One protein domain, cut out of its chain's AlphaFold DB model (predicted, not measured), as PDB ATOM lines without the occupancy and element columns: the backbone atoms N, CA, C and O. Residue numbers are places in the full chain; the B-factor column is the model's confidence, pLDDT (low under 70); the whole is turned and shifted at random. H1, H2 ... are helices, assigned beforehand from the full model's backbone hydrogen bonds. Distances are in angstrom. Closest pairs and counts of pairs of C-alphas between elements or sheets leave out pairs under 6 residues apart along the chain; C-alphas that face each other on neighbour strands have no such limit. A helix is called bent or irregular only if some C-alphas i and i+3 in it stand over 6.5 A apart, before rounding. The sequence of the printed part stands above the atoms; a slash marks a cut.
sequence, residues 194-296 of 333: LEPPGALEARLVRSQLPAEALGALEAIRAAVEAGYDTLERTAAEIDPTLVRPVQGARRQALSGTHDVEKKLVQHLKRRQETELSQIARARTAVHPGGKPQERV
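AT A GLANCE: This is residues 194 to 296 of the 333 residues of the protein "Bacillithiol biosynthesis BshC" of Gemmatimonadales bacterium (UniProt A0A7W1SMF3). The model is a flat L of helices: a long helical hairpin, H2 and H3 side by side, makes the long limb, and H1 and H4 form a short limb that turns off at the end of the hairpin away from its turn. H1 meets the last part of H3, while H4 follows H3 round a sharp corner and runs beside H1 without clearly touching it. The printed part has 103 residues with four named helices, in the order H1, H2, H3, H4, and no named strand; the class is all helix. The whole is extended, with a radius of gyration of the C-alphas of 20.1 A, and its C-alphas span 63 by 33 by 15 A.

HOW THE PARTS SIT: H1, residues 199 to 206, touches H3, residues 240 to 271, with residues 265 to 269 of H3 alone. The closest C-alphas of the two are those of Arg 206 and Val 265, 6.0 A apart, and their lines are about perpendicular at 82 degrees. H2, residues 211 to 238, is apart from H1. H2 and H3 form a helical hairpin: they touch, with 21 pairs of C-alphas within 8 A, at a shallow tilt of 10 degrees, opposite ways. Their closest C-alphas are those of Ala 235 and Leu 242, 5.6 A apart. H4, residues 273 to 286, is about perpendicular to H3 at 88 degrees. H3 and H4 are close but not clearly touching, with the closest C-alphas, those of Lys 269 and Leu 276, 7.5 A apart. H4 and H1 are also close but not clearly touching, at a shallow tilt of 25 degrees, opposite ways; their closest C-alphas are those of Glu 201 and Leu 276, 6.7 A apart. H4 is apart from H2. Every O i to N i+4 pair is within hydrogen-bond range in H1, H2 and H4; in H3 it is 26 of 28.

IN THESE COORDINATES: H1, Ala 199 to Arg 206, begins with its C-alpha at (-5.843, -4.385, -32.068). H2, Ala 211 to Ile 238, is 40.6 A long from first to last C-alpha and ends at (24.547, -13.246, -2.889). H3, Pro 240 to Arg 271, is the longest helix by residues and measures 48.4 A. It is only just irregular, with C-alphas 241 and 244 6.53 A apart. H4, Glu 273 to Val 286, is 20.1 A long and ends at (-15.899, 3.824, -42.691).

THE WHOLE: The two C-alphas farthest apart are those of Ile 238 and Glu 294, at 64.0 A. The printed part has no cut, and its three links between helices are tight. The mean pLDDT of the printed part is 90.3, and no printed residue is under 70.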
ATOM      1  N   LEU A 194     -12.109   2.418 -35.777       90.00
ATOM      2  CA  LEU A 194     -11.155   3.291 -36.468       90.00
ATOM      3  C   LEU A 194      -9.704   3.130 -35.976       90.00
ATOM      4  O   LEU A 194      -8.786   3.589 -36.658       90.00
ATOM      5  N   GLU A 195      -9.470   2.430 -34.862       86.94
ATOM      6  CA  GLU A 195      -8.125   2.088 -34.368       86.94
ATOM      7  C   GLU A 195      -7.278   1.331 -35.409       86.94
ATOM      8  O   GLU A 195      -7.826   0.685 -36.295       86.94
ATOM      9  N   PRO A 196      -5.938   1.299 -35.318       82.19
ATOM     10  CA  PRO A 196      -5.119   0.498 -36.226       82.19
ATOM     11  C   PRO A 196      -5.579  -0.978 -36.336       82.19
ATOM     12  O   PRO A 196      -5.869  -1.614 -35.316       82.19
ATOM     13  N   PRO A 197      -5.627  -1.562 -37.554       78.19
ATOM     14  CA  PRO A 197      -6.065  -2.942 -37.746       78.19
ATOM     15  C   PRO A 197      -5.273  -3.942 -36.899       78.19
ATOM     16  O   PRO A 197      -4.047  -3.881 -36.814       78.19
ATOM     17  N   GLY A 198      -5.972  -4.914 -36.322       79.25
ATOM     18  CA  GLY A 198      -5.406  -6.010 -35.543       79.25
ATOM     19  C   GLY A 198      -5.596  -5.869 -34.034       79.25
ATOM     20  O   GLY A 198      -5.691  -6.907 -33.372       79.25
ATOM     21  N   ALA A 199      -5.667  -4.642 -33.501       82.31
ATOM     22  CA  ALA A 199      -5.843  -4.385 -32.068       82.31
ATOM     23  C   ALA A 199      -7.239  -4.815 -31.594       82.31
ATOM     24  O   ALA A 199      -7.366  -5.714 -30.756       82.31
ATOM     25  N   LEU A 200      -8.278  -4.262 -32.225       86.56
ATOM     26  CA  LEU A 200      -9.676  -4.627 -32.009       86.56
ATOM     27  C   LEU A 200      -9.907  -6.136 -32.188       86.56
ATOM     28  O   LEU A 200     -10.459  -6.806 -31.319       86.56
ATOM     29  N   GLU A 201      -9.418  -6.700 -33.292       86.00
ATOM     30  CA  GLU A 201      -9.586  -8.110 -33.636       86.00
ATOM     31  C   GLU A 201      -8.869  -9.033 -32.637       86.00
ATOM     32  O   GLU A 201      -9.324 -10.143 -32.369       86.00
ATOM     33  N   ALA A 202      -7.721  -8.619 -32.089       82.12
ATOM     34  CA  ALA A 202      -7.048  -9.366 -31.029       82.12
ATOM     35  C   ALA A 202      -7.832  -9.312 -29.715       82.12
ATOM     36  O   ALA A 202      -7.983 -10.350 -29.071       82.12
ATOM     37  N   ARG A 203      -8.359  -8.140 -29.344       85.00
ATOM     38  CA  ARG A 203      -9.150  -7.953 -28.122       85.00
ATOM     39  C   ARG A 203     -10.447  -8.761 -28.151       85.00
ATOM     40  O   ARG A 203     -10.706  -9.502 -27.207       85.00
ATOM     41  N   LEU A 204     -11.199  -8.699 -29.251       85.19
ATOM     42  CA  LEU A 204     -12.461  -9.433 -29.420       85.19
ATOM     43  C   LEU A 204     -12.283 -10.954 -29.458       85.19
ATOM     44  O   LEU A 204     -13.175 -11.697 -29.063       85.19
ATOM     45  N   VAL A 205     -11.139 -11.442 -29.940       86.00
ATOM     46  CA  VAL A 205     -10.859 -12.884 -29.935       86.00
ATOM     47  C   VAL A 205     -10.356 -13.333 -28.568       86.00
ATOM     48  O   VAL A 205     -10.706 -14.417 -28.106       86.00
ATOM     49  N   ARG A 206      -9.566 -12.493 -27.888       83.69
ATOM     50  CA  ARG A 206      -9.112 -12.748 -26.518       83.69
ATOM     51  C   ARG A 206     -10.291 -12.854 -25.549       83.69
ATOM     52  O   ARG A 206     -10.275 -13.752 -24.716       83.69
ATOM     53  N   SER A 207     -11.308 -11.998 -25.668       82.81
ATOM     54  CA  SER A 207     -12.498 -12.038 -24.798       82.81
ATOM     55  C   SER A 207     -13.343 -13.306 -24.962       82.81
ATOM     56  O   SER A 207     -14.163 -13.610 -24.103       82.81
ATOM     57  N   GLN A 208     -13.122 -14.070 -26.033       82.81
ATOM     58  CA  GLN A 208     -13.783 -15.350 -26.288       82.81
ATOM     59  C   GLN A 208     -12.950 -16.566 -25.858       82.81
ATOM     60  O   GLN A 208     -13.387 -17.704 -26.043       82.81
ATOM     61  N   LEU A 209     -11.746 -16.363 -25.307       85.06
ATOM     62  CA  LEU A 209     -11.020 -17.456 -24.668       85.06
ATOM     63  C   LEU A 209     -11.864 -18.005 -23.505       85.06
ATOM     64  O   LEU A 209     -12.433 -17.217 -22.748       85.06
ATOM     65  N   PRO A 210     -11.936 -19.338 -23.326       87.19
ATOM     66  CA  PRO A 210     -12.601 -19.916 -22.165       87.19
ATOM     67  C   PRO A 210     -12.041 -19.320 -20.871       87.19
ATOM     68  O   PRO A 210     -10.825 -19.156 -20.748       87.19
ATOM     69  N   ALA A 211     -12.909 -19.046 -19.894       87.12
ATOM     70  CA  ALA A 211     -12.499 -18.483 -18.605       87.12
ATOM     71  C   ALA A 211     -11.409 -19.328 -17.922       87.12
ATOM     72  O   ALA A 211     -10.480 -18.783 -17.334       87.12
ATOM     73  N   GLU A 212     -11.469 -20.653 -18.082       90.25
ATOM     74  CA  GLU A 212     -10.438 -21.582 -17.611       90.25
ATOM     75  C   GLU A 212      -9.067 -21.315 -18.254       90.25
ATOM     76  O   GLU A 212      -8.053 -21.287 -17.560       90.25
ATOM     77  N   ALA A 213      -9.020 -21.057 -19.565       89.44
ATOM     78  CA  ALA A 213      -7.775 -20.765 -20.271       89.44
ATOM     79  C   ALA A 213      -7.190 -19.407 -19.856       89.44
ATOM     80  O   ALA A 213      -5.979 -19.297 -19.664       89.44
ATOM     81  N   LEU A 214      -8.036 -18.382 -19.692       87.94
ATOM     82  CA  LEU A 214      -7.614 -17.071 -19.187       87.94
ATOM     83  C   LEU A 214      -7.070 -17.179 -17.758       87.94
ATOM     84  O   LEU A 214      -5.953 -16.733 -17.502       87.94
ATOM     85  N   GLY A 215      -7.804 -17.854 -16.871       91.00
ATOM     86  CA  GLY A 215      -7.384 -18.082 -15.490       91.00
ATOM     87  C   GLY A 215      -6.079 -18.874 -15.396       91.00
ATOM     88  O   GLY A 215      -5.200 -18.517 -14.615       91.00
ATOM     89  N   ALA A 216      -5.890 -19.896 -16.235       93.12
ATOM     90  CA  ALA A 216      -4.638 -20.648 -16.291       93.12
ATOM     91  C   ALA A 216      -3.454 -19.776 -16.750       93.12
ATOM     92  O   ALA A 216      -2.375 -19.842 -16.162       93.12
ATOM     93  N   LEU A 217      -3.642 -18.930 -17.770       91.69
ATOM     94  CA  LEU A 217      -2.604 -18.007 -18.245       91.69
ATOM     95  C   LEU A 217      -2.222 -16.973 -17.177       91.69
ATOM     96  O   LEU A 217      -1.038 -16.691 -16.993       91.69
ATOM     97  N   GLU A 218      -3.208 -16.421 -16.471       92.44
ATOM     98  CA  GLU A 218      -2.994 -15.489 -15.360       92.44
ATOM     99  C   GLU A 218      -2.285 -16.159 -14.182       92.44
ATOM    100  O   GLU A 218      -1.300 -15.620 -13.679       92.44
ATOM    101  N   ALA A 219      -2.704 -17.369 -13.803       94.56
ATOM    102  CA  ALA A 219      -2.069 -18.139 -12.738       94.56
ATOM    103  C   ALA A 219      -0.603 -18.470 -13.061       94.56
ATOM    104  O   ALA A 219       0.266 -18.311 -12.203       94.56
ATOM    105  N   ILE A 220      -0.301 -18.870 -14.304       94.00
ATOM    106  CA  ILE A 220       1.077 -19.124 -14.749       94.00
ATOM    107  C   ILE A 220       1.915 -17.849 -14.649       94.00
ATOM    108  O   ILE A 220       3.020 -17.894 -14.114       94.00
ATOM    109  N   ARG A 221       1.402 -16.710 -15.137       94.12
ATOM    110  CA  ARG A 221       2.100 -15.419 -15.038       94.12
ATOM    111  C   ARG A 221       2.397 -15.077 -13.585       94.12
ATOM    112  O   ARG A 221       3.553 -14.858 -13.253       94.12
ATOM    113  N   ALA A 222       1.386 -15.111 -12.719       94.88
ATOM    114  CA  ALA A 222       1.541 -14.798 -11.301       94.88
ATOM    115  C   ALA A 222       2.570 -15.711 -10.608       94.88
ATOM    116  O   ALA A 222       3.401 -15.227  -9.841       94.88
ATOM    117  N   ALA A 223       2.563 -17.013 -10.912       95.19
ATOM    118  CA  ALA A 223       3.523 -17.964 -10.356       95.19
ATOM    119  C   ALA A 223       4.961 -17.707 -10.840       95.19
ATOM    120  O   ALA A 223       5.898 -17.765 -10.042       95.19
ATOM    121  N   VAL A 224       5.140 -17.397 -12.130       93.75
ATOM    122  CA  VAL A 224       6.444 -17.024 -12.700       93.75
ATOM    123  C   VAL A 224       6.959 -15.747 -12.043       93.75
ATOM    124  O   VAL A 224       8.096 -15.732 -11.576       93.75
ATOM    125  N   GLU A 225       6.128 -14.707 -11.953       95.06
ATOM    126  CA  GLU A 225       6.501 -13.435 -11.325       95.06
ATOM    127  C   GLU A 225       6.944 -13.642  -9.872       95.06
ATOM    128  O   GLU A 225       8.060 -13.271  -9.513       95.06
ATOM    129  N   ALA A 226       6.133 -14.332  -9.064       95.81
ATOM    130  CA  ALA A 226       6.438 -14.582  -7.655       95.81
ATOM    131  C   ALA A 226       7.725 -15.409  -7.451       95.81
ATOM    132  O   ALA A 226       8.508 -15.150  -6.527       95.81
ATOM    133  N   GLY A 227       7.963 -16.400  -8.315       95.38
ATOM    134  CA  GLY A 227       9.188 -17.198  -8.294       95.38
ATOM    135  C   GLY A 227      10.428 -16.354  -8.596       95.38
ATOM    136  O   GLY A 227      11.417 -16.421  -7.864       95.38
ATOM    137  N   TYR A 228      10.361 -15.514  -9.632       95.75
ATOM    138  CA  TYR A 228      11.472 -14.640 -10.001       95.75
ATOM    139  C   TYR A 228      11.693 -13.489  -9.015       95.75
ATOM    140  O   TYR A 228      12.849 -13.173  -8.756       95.75
ATOM    141  N   ASP A 229      10.651 -12.933  -8.392       95.19
ATOM    142  CA  ASP A 229      10.796 -11.939  -7.315       95.19
ATOM    143  C   ASP A 229      11.568 -12.514  -6.115       95.19
ATOM    144  O   ASP A 229      12.364 -11.832  -5.464       95.19
ATOM    145  N   THR A 230      11.363 -13.800  -5.816       94.75
ATOM    146  CA  THR A 230      12.123 -14.494  -4.769       94.75
ATOM    147  C   THR A 230      13.581 -14.686  -5.178       94.75
ATOM    148  O   THR A 230      14.473 -14.341  -4.405       94.75
ATOM    149  N   LEU A 231      13.833 -15.160  -6.403       93.62
ATOM    150  CA  LEU A 231      15.191 -15.332  -6.927       93.62
ATOM    151  C   LEU A 231      15.955 -14.010  -7.034       93.62
ATOM    152  O   LEU A 231      17.151 -13.987  -6.774       93.62
ATOM    153  N   GLU A 232      15.288 -12.916  -7.396       93.06
ATOM    154  CA  GLU A 232      15.906 -11.600  -7.544       93.06
ATOM    155  C   GLU A 232      16.380 -11.042  -6.195       93.06
ATOM    156  O   GLU A 232      17.507 -10.551  -6.103       93.06
ATOM    157  N   ARG A 233      15.577 -11.203  -5.130       93.69
ATOM    158  CA  ARG A 233      15.980 -10.844  -3.756       93.69
ATOM    159  C   ARG A 233      17.189 -11.651  -3.289       93.69
ATOM    160  O   ARG A 233      18.178 -11.062  -2.866       93.69
ATOM    161  N   THR A 234      17.148 -12.978  -3.421       93.25
ATOM    162  CA  THR A 234      18.271 -13.842  -3.012       93.25
ATOM    163  C   THR A 234      19.519 -13.596  -3.864       93.25
ATOM    164  O   THR A 234      20.631 -13.610  -3.346       93.25
ATOM    165  N   ALA A 235      19.367 -13.317  -5.162       92.56
ATOM    166  CA  ALA A 235      20.486 -12.958  -6.028       92.56
ATOM    167  C   ALA A 235      21.167 -11.665  -5.566       92.56
ATOM    168  O   ALA A 235      22.390 -11.630  -5.511       92.56
ATOM    169  N   ALA A 236      20.400 -10.639  -5.180       92.12
ATOM    170  CA  ALA A 236      20.949  -9.390  -4.652       92.12
ATOM    171  C   ALA A 236      21.715  -9.579  -3.327       92.12
ATOM    172  O   ALA A 236      22.702  -8.881  -3.099       92.12
ATOM    173  N   GLU A 237      21.280 -10.521  -2.482       93.38
ATOM    174  CA  GLU A 237      21.963 -10.891  -1.232       93.38
ATOM    175  C   GLU A 237      23.275 -11.659  -1.470       93.38
ATOM    176  O   GLU A 237      24.225 -11.490  -0.708       93.38
ATOM    177  N   ILE A 238      23.341 -12.489  -2.520       93.81
ATOM    178  CA  ILE A 238      24.547 -13.246  -2.889       93.81
ATOM    179  C   ILE A 238      25.562 -12.343  -3.604       93.81
ATOM    180  O   ILE A 238      26.712 -12.253  -3.180       93.81
ATOM    181  N   ASP A 239      25.147 -11.706  -4.703       92.44
ATOM    182  CA  ASP A 239      25.956 -10.781  -5.502       92.44
ATOM    183  C   ASP A 239      25.036  -9.889  -6.373       92.44
ATOM    184  O   ASP A 239      24.340 -10.397  -7.263       92.44
ATOM    185  N   PRO A 240      25.057  -8.550  -6.205       91.69
ATOM    186  CA  PRO A 240      24.228  -7.625  -6.981       91.69
ATOM    187  C   PRO A 240      24.349  -7.752  -8.509       91.69
ATOM    188  O   PRO A 240      23.422  -7.389  -9.239       91.69
ATOM    189  N   THR A 241      25.465  -8.269  -9.029       93.88
ATOM    190  CA  THR A 241      25.665  -8.480 -10.471       93.88
ATOM    191  C   THR A 241      24.758  -9.576 -11.050       93.88
ATOM    192  O   THR A 241      24.466  -9.550 -12.250       93.88
ATOM    193  N   LEU A 242      24.232 -10.482 -10.213       92.44
ATOM    194  CA  LEU A 242      23.344 -11.583 -10.610       92.44
ATOM    195  C   LEU A 242      21.891 -11.147 -10.861       92.44
ATOM    196  O   LEU A 242      21.151 -11.857 -11.546       92.44
ATOM    197  N   VAL A 243      21.488  -9.959 -10.398       91.81
ATOM    198  CA  VAL A 243      20.126  -9.417 -10.576       91.81
ATOM    199  C   VAL A 243      19.754  -9.293 -12.057       91.81
ATOM    200  O   VAL A 243      18.686  -9.732 -12.484       91.81
ATOM    201  N   ARG A 244      20.654  -8.746 -12.887       93.88
ATOM    202  CA  ARG A 244      20.401  -8.558 -14.330       93.88
ATOM    203  C   ARG A 244      20.174  -9.884 -15.077       93.88
ATOM    204  O   ARG A 244      19.193  -9.956 -15.825       93.88
ATOM    205  N   PRO A 245      21.021 -10.921 -14.912       94.75
ATOM    206  CA  PRO A 245      20.755 -12.257 -15.442       94.75
ATOM    207  C   PRO A 245      19.390 -12.829 -15.032       94.75
ATOM    208  O   PRO A 245      18.661 -13.318 -15.897       94.75
ATOM    209  N   VAL A 246      19.004 -12.708 -13.754       94.25
ATOM    210  CA  VAL A 246      17.710 -13.202 -13.241       94.25
ATOM    211  C   VAL A 246      16.536 -12.474 -13.899       94.25
ATOM    212  O   VAL A 246      15.617 -13.121 -14.402       94.25
ATOM    213  N   GLN A 247      16.595 -11.144 -14.012       93.75
ATOM    214  CA  GLN A 247      15.587 -10.364 -14.740       93.75
ATOM    215  C   GLN A 247      15.514 -10.743 -16.230       93.75
ATOM    216  O   GLN A 247      14.442 -10.710 -16.838       93.75
ATOM    217  N   GLY A 248      16.645 -11.102 -16.846       94.25
ATOM    218  CA  GLY A 248      16.691 -11.631 -18.211       94.25
ATOM    219  C   GLY A 248      15.922 -12.946 -18.350       94.25
ATOM    220  O   GLY A 248      15.061 -13.063 -19.223       94.25
ATOM    221  N   ALA A 249      16.177 -13.897 -17.451       93.31
ATOM    222  CA  ALA A 249      15.474 -15.177 -17.410       93.31
ATOM    223  C   ALA A 249      13.970 -15.010 -17.115       93.31
ATOM    224  O   ALA A 249      13.147 -15.652 -17.771       93.31
ATOM    225  N   ARG A 250      13.596 -14.076 -16.226       94.75
ATOM    226  CA  ARG A 250      12.201 -13.685 -15.951       94.75
ATOM    227  C   ARG A 250      11.475 -13.254 -17.220       94.75
ATOM    228  O   ARG A 250      10.429 -13.806 -17.556       94.75
ATOM    229  N   ARG A 251      12.058 -12.312 -17.973       94.06
ATOM    230  CA  ARG A 251      11.490 -11.846 -19.250       94.06
ATOM    231  C   ARG A 251      11.327 -12.988 -20.254       94.06
ATOM    232  O   ARG A 251      10.290 -13.076 -20.904       94.06
ATOM    233  N   GLN A 252      12.316 -13.878 -20.352       93.12
ATOM    234  CA  GLN A 252      12.251 -15.048 -21.231       93.12
ATOM    235  C   GLN A 252      11.102 -15.995 -20.840       93.12
ATOM    236  O   GLN A 252      10.365 -16.459 -21.710       93.12
ATOM    237  N   ALA A 253      10.919 -16.256 -19.543       90.69
ATOM    238  CA  ALA A 253       9.854 -17.120 -19.039       90.69
ATOM    239  C   ALA A 253       8.460 -16.533 -19.313       90.69
ATOM    240  O   ALA A 253       7.591 -17.226 -19.845       90.69
ATOM    241  N   LEU A 254       8.267 -15.238 -19.042       91.62
ATOM    242  CA  LEU A 254       7.015 -14.530 -19.337       91.62
ATOM    243  C   LEU A 254       6.712 -14.489 -20.843       91.62
ATOM    244  O   LEU A 254       5.553 -14.630 -21.244       91.62
ATOM    245  N   SER A 255       7.746 -14.356 -21.684       91.50
ATOM    246  CA  SER A 255       7.602 -14.433 -23.143       91.50
ATOM    247  C   SER A 255       7.031 -15.779 -23.587       91.50
ATOM    248  O   SER A 255       6.190 -15.812 -24.480       91.50
ATOM    249  N   GLY A 256       7.419 -16.886 -22.945       89.50
ATOM    250  CA  GLY A 256       6.879 -18.212 -23.256       89.50
ATOM    251  C   GLY A 256       5.366 -18.301 -23.035       89.50
ATOM    252  O   GLY A 256       4.636 -18.774 -23.909       89.50
ATOM    253  N   THR A 257       4.869 -17.781 -21.908       90.00
ATOM    254  CA  THR A 257       3.422 -17.721 -21.629       90.00
ATOM    255  C   THR A 257       2.695 -16.818 -22.625       90.00
ATOM    256  O   THR A 257       1.612 -17.161 -23.106       90.00
ATOM    257  N   HIS A 258       3.302 -15.686 -22.984       89.19
ATOM    258  CA  HIS A 258       2.776 -14.797 -24.017       89.19
ATOM    259  C   HIS A 258       2.700 -15.482 -25.395       89.19
ATOM    260  O   HIS A 258       1.700 -15.344 -26.098       89.19
ATOM    261  N   ASP A 259       3.702 -16.275 -25.778       91.12
ATOM    262  CA  ASP A 259       3.706 -16.999 -27.053       91.12
ATOM    263  C   ASP A 259       2.625 -18.086 -27.120       91.12
ATOM    264  O   ASP A 259       2.016 -18.292 -28.176       91.12
ATOM    265  N   VAL A 260       2.344 -18.760 -26.001       89.81
ATOM    266  CA  VAL A 260       1.224 -19.709 -25.897       89.81
ATOM    267  C   VAL A 260      -0.108 -18.986 -26.079       89.81
ATOM    268  O   VAL A 260      -0.906 -19.385 -26.928       89.81
ATOM    269  N   GLU A 261      -0.332 -17.892 -25.349       89.12
ATOM    270  CA  GLU A 261      -1.545 -17.079 -25.485       89.12
ATOM    271  C   GLU A 261      -1.728 -16.579 -26.924       89.12
ATOM    272  O   GLU A 261      -2.805 -16.716 -27.506       89.12
ATOM    273  N   LYS A 262      -0.652 -16.091 -27.552       87.62
ATOM    274  CA  LYS A 262      -0.653 -15.658 -28.952       87.62
ATOM    275  C   LYS A 262      -1.079 -16.780 -29.901       87.62
ATOM    276  O   LYS A 262      -1.875 -16.533 -30.807       87.62
ATOM    277  N   LYS A 263      -0.596 -18.013 -29.700       88.19
ATOM    278  CA  LYS A 263      -0.988 -19.183 -30.512       88.19
ATOM    279  C   LYS A 263      -2.453 -19.576 -30.312       88.19
ATOM    280  O   LYS A 263      -3.108 -19.928 -31.298       88.19
ATOM    281  N   LEU A 264      -2.962 -19.496 -29.079       86.88
ATOM    282  CA  LEU A 264      -4.371 -19.751 -28.762       86.88
ATOM    283  C   LEU A 264      -5.276 -18.729 -29.455       86.88
ATOM    284  O   LEU A 264      -6.176 -19.109 -30.208       86.88
ATOM    285  N   VAL A 265      -4.974 -17.438 -29.293       85.62
ATOM    286  CA  VAL A 265      -5.687 -16.345 -29.971       85.62
ATOM    287  C   VAL A 265      -5.615 -16.514 -31.489       85.62
ATOM    288  O   VAL A 265      -6.623 -16.355 -32.169       85.62
ATOM    289  N   GLN A 266      -4.463 -16.887 -32.050       84.50
ATOM    290  CA  GLN A 266      -4.321 -17.104 -33.492       84.50
ATOM    291  C   GLN A 266      -5.194 -18.260 -34.013       84.50
ATOM    292  O   GLN A 266      -5.766 -18.146 -35.097       84.50
ATOM    293  N   HIS A 267      -5.315 -19.365 -33.274       83.50
ATOM    294  CA  HIS A 267      -6.190 -20.472 -33.675       83.50
ATOM    295  C   HIS A 267      -7.670 -20.105 -33.565       83.50
ATOM    296  O   HIS A 267      -8.442 -20.427 -34.469       83.50
ATOM    297  N   LEU A 268      -8.058 -19.376 -32.518       82.56
ATOM    298  CA  LEU A 268      -9.417 -18.852 -32.401       82.56
ATOM    299  C   LEU A 268      -9.738 -17.858 -33.521       82.56
ATOM    300  O   LEU A 268     -10.805 -17.963 -34.117       82.56
ATOM    301  N   LYS A 269      -8.789 -16.987 -33.897       80.69
ATOM    302  CA  LYS A 269      -8.924 -16.087 -35.056       80.69
ATOM    303  C   LYS A 269      -9.283 -16.852 -36.330       80.69
ATOM    304  O   LYS A 269     -10.193 -16.447 -37.039       80.69
ATOM    305  N   ARG A 270      -8.605 -17.975 -36.607       77.62
ATOM    306  CA  ARG A 270      -8.900 -18.820 -37.781       77.62
ATOM    307  C   ARG A 270     -10.299 -19.432 -37.722       77.62
ATOM    308  O   ARG A 270     -10.962 -19.536 -38.742       77.62
ATOM    309  N   ARG A 271     -10.757 -19.826 -36.532       78.75
ATOM    310  CA  ARG A 271     -12.110 -20.368 -36.339       78.75
ATOM    311  C   ARG A 271     -13.200 -19.301 -36.517       78.75
ATOM    312  O   ARG A 271     -14.318 -19.650 -36.872       78.75
ATOM    313  N   GLN A 272     -12.861 -18.034 -36.289       84.44
ATOM    314  CA  GLN A 272     -13.759 -16.873 -36.342       84.44
ATOM    315  C   GLN A 272     -13.535 -16.006 -37.587       84.44
ATOM    316  O   GLN A 272     -13.721 -14.789 -37.571       84.44
ATOM    317  N   GLU A 273     -13.089 -16.613 -38.685       85.06
ATOM    318  CA  GLU A 273     -12.778 -15.883 -39.914       85.06
ATOM    319  C   GLU A 273     -13.984 -15.081 -40.431       85.06
ATOM    320  O   GLU A 273     -13.824 -13.963 -40.922       85.06
ATOM    321  N   THR A 274     -15.202 -15.602 -40.253       86.75
ATOM    322  CA  THR A 274     -16.437 -14.924 -40.672       86.75
ATOM    323  C   THR A 274     -16.674 -13.637 -39.880       86.75
ATOM    324  O   THR A 274     -16.930 -12.591 -40.477       86.75
ATOM    325  N   GLU A 275     -16.575 -13.685 -38.551       88.56
ATOM    326  CA  GLU A 275     -16.727 -12.534 -37.658       88.56
ATOM    327  C   GLU A 275     -15.661 -11.472 -37.932       88.56
ATOM    328  O   GLU A 275     -15.975 -10.293 -38.102       88.56
ATOM    329  N   LEU A 276     -14.404 -11.897 -38.061       88.88
ATOM    330  CA  LEU A 276     -13.299 -10.994 -38.371       88.88
ATOM    331  C   LEU A 276     -13.452 -10.366 -39.762       88.88
ATOM    332  O   LEU A 276     -13.158  -9.186 -39.943       88.88
ATOM    333  N   SER A 277     -13.976 -11.114 -40.736       90.19
ATOM    334  CA  SER A 277     -14.306 -10.578 -42.058       90.19
ATOM    335  C   SER A 277     -15.422  -9.529 -41.990       90.19
ATOM    336  O   SER A 277     -15.367  -8.532 -42.708       90.19
ATOM    337  N   GLN A 278     -16.417  -9.703 -41.111       92.31
ATOM    338  CA  GLN A 278     -17.471  -8.702 -40.895       92.31
ATOM    339  C   GLN A 278     -16.893  -7.391 -40.352       92.31
ATOM    340  O   GLN A 278     -17.189  -6.335 -40.911       92.31
ATOM    341  N   ILE A 279     -16.013  -7.463 -39.349       92.81
ATOM    342  CA  ILE A 279     -15.318  -6.294 -38.783       92.81
ATOM    343  C   ILE A 279     -14.446  -5.618 -39.847       92.81
ATOM    344  O   ILE A 279     -14.535  -4.409 -40.045       92.81
ATOM    345  N   ALA A 280     -13.665  -6.389 -40.608       91.94
ATOM    346  CA  ALA A 280     -12.813  -5.847 -41.665       91.94
ATOM    347  C   ALA A 280     -13.616  -5.137 -42.774       91.94
ATOM    348  O   ALA A 280     -13.211  -4.081 -43.268       91.94
ATOM    349  N   ARG A 281     -14.778  -5.683 -43.158       93.94
ATOM    350  CA  ARG A 281     -15.689  -5.050 -44.129       93.94
ATOM    351  C   ARG A 281     -16.329  -3.785 -43.565       93.94
ATOM    352  O   ARG A 281     -16.404  -2.793 -44.284       93.94
ATOM    353  N   ALA A 282     -16.758  -3.815 -42.303       95.25
ATOM    354  CA  ALA A 282     -17.301  -2.650 -41.611       95.25
ATOM    355  C   ALA A 282     -16.266  -1.518 -41.561       95.25
ATOM    356  O   ALA A 282     -16.538  -0.416 -42.033       95.25
ATOM    357  N   ARG A 283     -15.037  -1.832 -41.137       94.94
ATOM    358  CA  ARG A 283     -13.888  -0.921 -41.145       94.94
ATOM    359  C   ARG A 283     -13.618  -0.351 -42.532       94.94
ATOM    360  O   ARG A 283     -13.433   0.847 -42.674       94.94
ATOM    361  N   THR A 284     -13.636  -1.179 -43.575       94.44
ATOM    362  CA  THR A 284     -13.411  -0.712 -44.955       94.44
ATOM    363  C   THR A 284     -14.486   0.275 -45.418       94.44
ATOM    364  O   THR A 284     -14.188   1.165 -46.210       94.44
ATOM    365  N   ALA A 285     -15.723   0.152 -44.928       95.06
ATOM    366  CA  ALA A 285     -16.804   1.070 -45.279       95.06
ATOM    367  C   ALA A 285     -16.630   2.468 -44.652       95.06
ATOM    368  O   ALA A 285     -16.969   3.460 -45.297       95.06
ATOM    369  N   VAL A 286     -16.078   2.556 -43.436       95.38
ATOM    370  CA  VAL A 286     -15.899   3.824 -42.691       95.38
ATOM    371  C   VAL A 286     -14.480   4.399 -42.751       95.38
ATOM    372  O   VAL A 286     -14.277   5.593 -42.560       95.38
ATOM    373  N   HIS A 287     -13.483   3.568 -43.050       94.81
ATOM    374  CA  HIS A 287     -12.067   3.930 -43.101       94.81
ATOM    375  C   HIS A 287     -11.346   3.228 -44.268       94.81
ATOM    376  O   HIS A 287     -10.413   2.433 -44.076       94.81
ATOM    377  N   PRO A 288     -11.809   3.458 -45.511       94.19
ATOM    378  CA  PRO A 288     -11.340   2.742 -46.691       94.19
ATOM    379  C   PRO A 288      -9.838   2.939 -46.910       94.19
ATOM    380  O   PRO A 288      -9.345   4.054 -47.081       94.19
ATOM    381  N   GLY A 289      -9.096   1.829 -46.927       91.00
ATOM    382  CA  GLY A 289      -7.654   1.842 -47.169       91.00
ATOM    383  C   GLY A 289      -6.844   2.594 -46.108       91.00
ATOM    384  O   GLY A 289      -5.784   3.126 -46.441       91.00
ATOM    385  N   GLY A 290      -7.332   2.679 -44.865       90.56
ATOM    386  CA  GLY A 290      -6.617   3.386 -43.796       90.56
ATOM    387  C   GLY A 290      -6.708   4.912 -43.905       90.56
ATOM    388  O   GLY A 290      -5.814   5.619 -43.441       90.56
ATOM    389  N   LYS A 291      -7.725   5.430 -44.604       92.81
ATOM    390  CA  LYS A 291      -7.925   6.864 -44.836       92.81
ATOM    391  C   LYS A 291      -9.341   7.278 -44.430       92.81
ATOM    392  O   LYS A 291     -10.255   6.458 -44.530       92.81
ATOM    393  N   PRO A 292      -9.550   8.546 -44.024       93.06
ATOM    394  CA  PRO A 292     -10.886   9.053 -43.724       93.06
ATOM    395  C   PRO A 292     -11.848   8.851 -44.903       93.06
ATOM    396  O   PRO A 292     -11.459   9.073 -46.054       93.06
ATOM    397  N   GLN A 293     -13.093   8.461 -44.615       95.00
ATOM    398  CA  GLN A 293     -14.113   8.139 -45.621       95.00
ATOM    399  C   GLN A 293     -14.292   9.260 -46.656       95.00
ATOM    400  O   GLN A 293     -14.209   9.014 -47.859       95.00
ATOM    401  N   GLU A 294     -14.429  10.499 -46.182       93.50
ATOM    402  CA  GLU A 294     -14.570  11.724 -46.985       93.50
ATOM    403  C   GLU A 294     -13.373  12.036 -47.907       93.50
ATOM    404  O   GLU A 294     -13.461  12.907 -48.769       93.50
ATOM    405  N   ARG A 295     -12.235  11.345 -47.747       93.81
ATOM    406  CA  ARG A 295     -11.045  11.511 -48.601       93.81
ATOM    407  C   ARG A 295     -10.902  10.434 -49.671       93.81
ATOM    408  O   ARG A 295      -9.944  10.487 -50.444       93.81
ATOM    409  N   VAL A 296     -11.793   9.447 -49.685       95.50
ATOM    410  CA  VAL A 296     -11.726   8.300 -50.602       95.50
ATOM    411  C   VAL A 296     -13.044   8.095 -51.334       95.50
ATOM    412  O   VAL A 296     -13.032   7.844 -52.536       95.50
TER     413      VAL A 296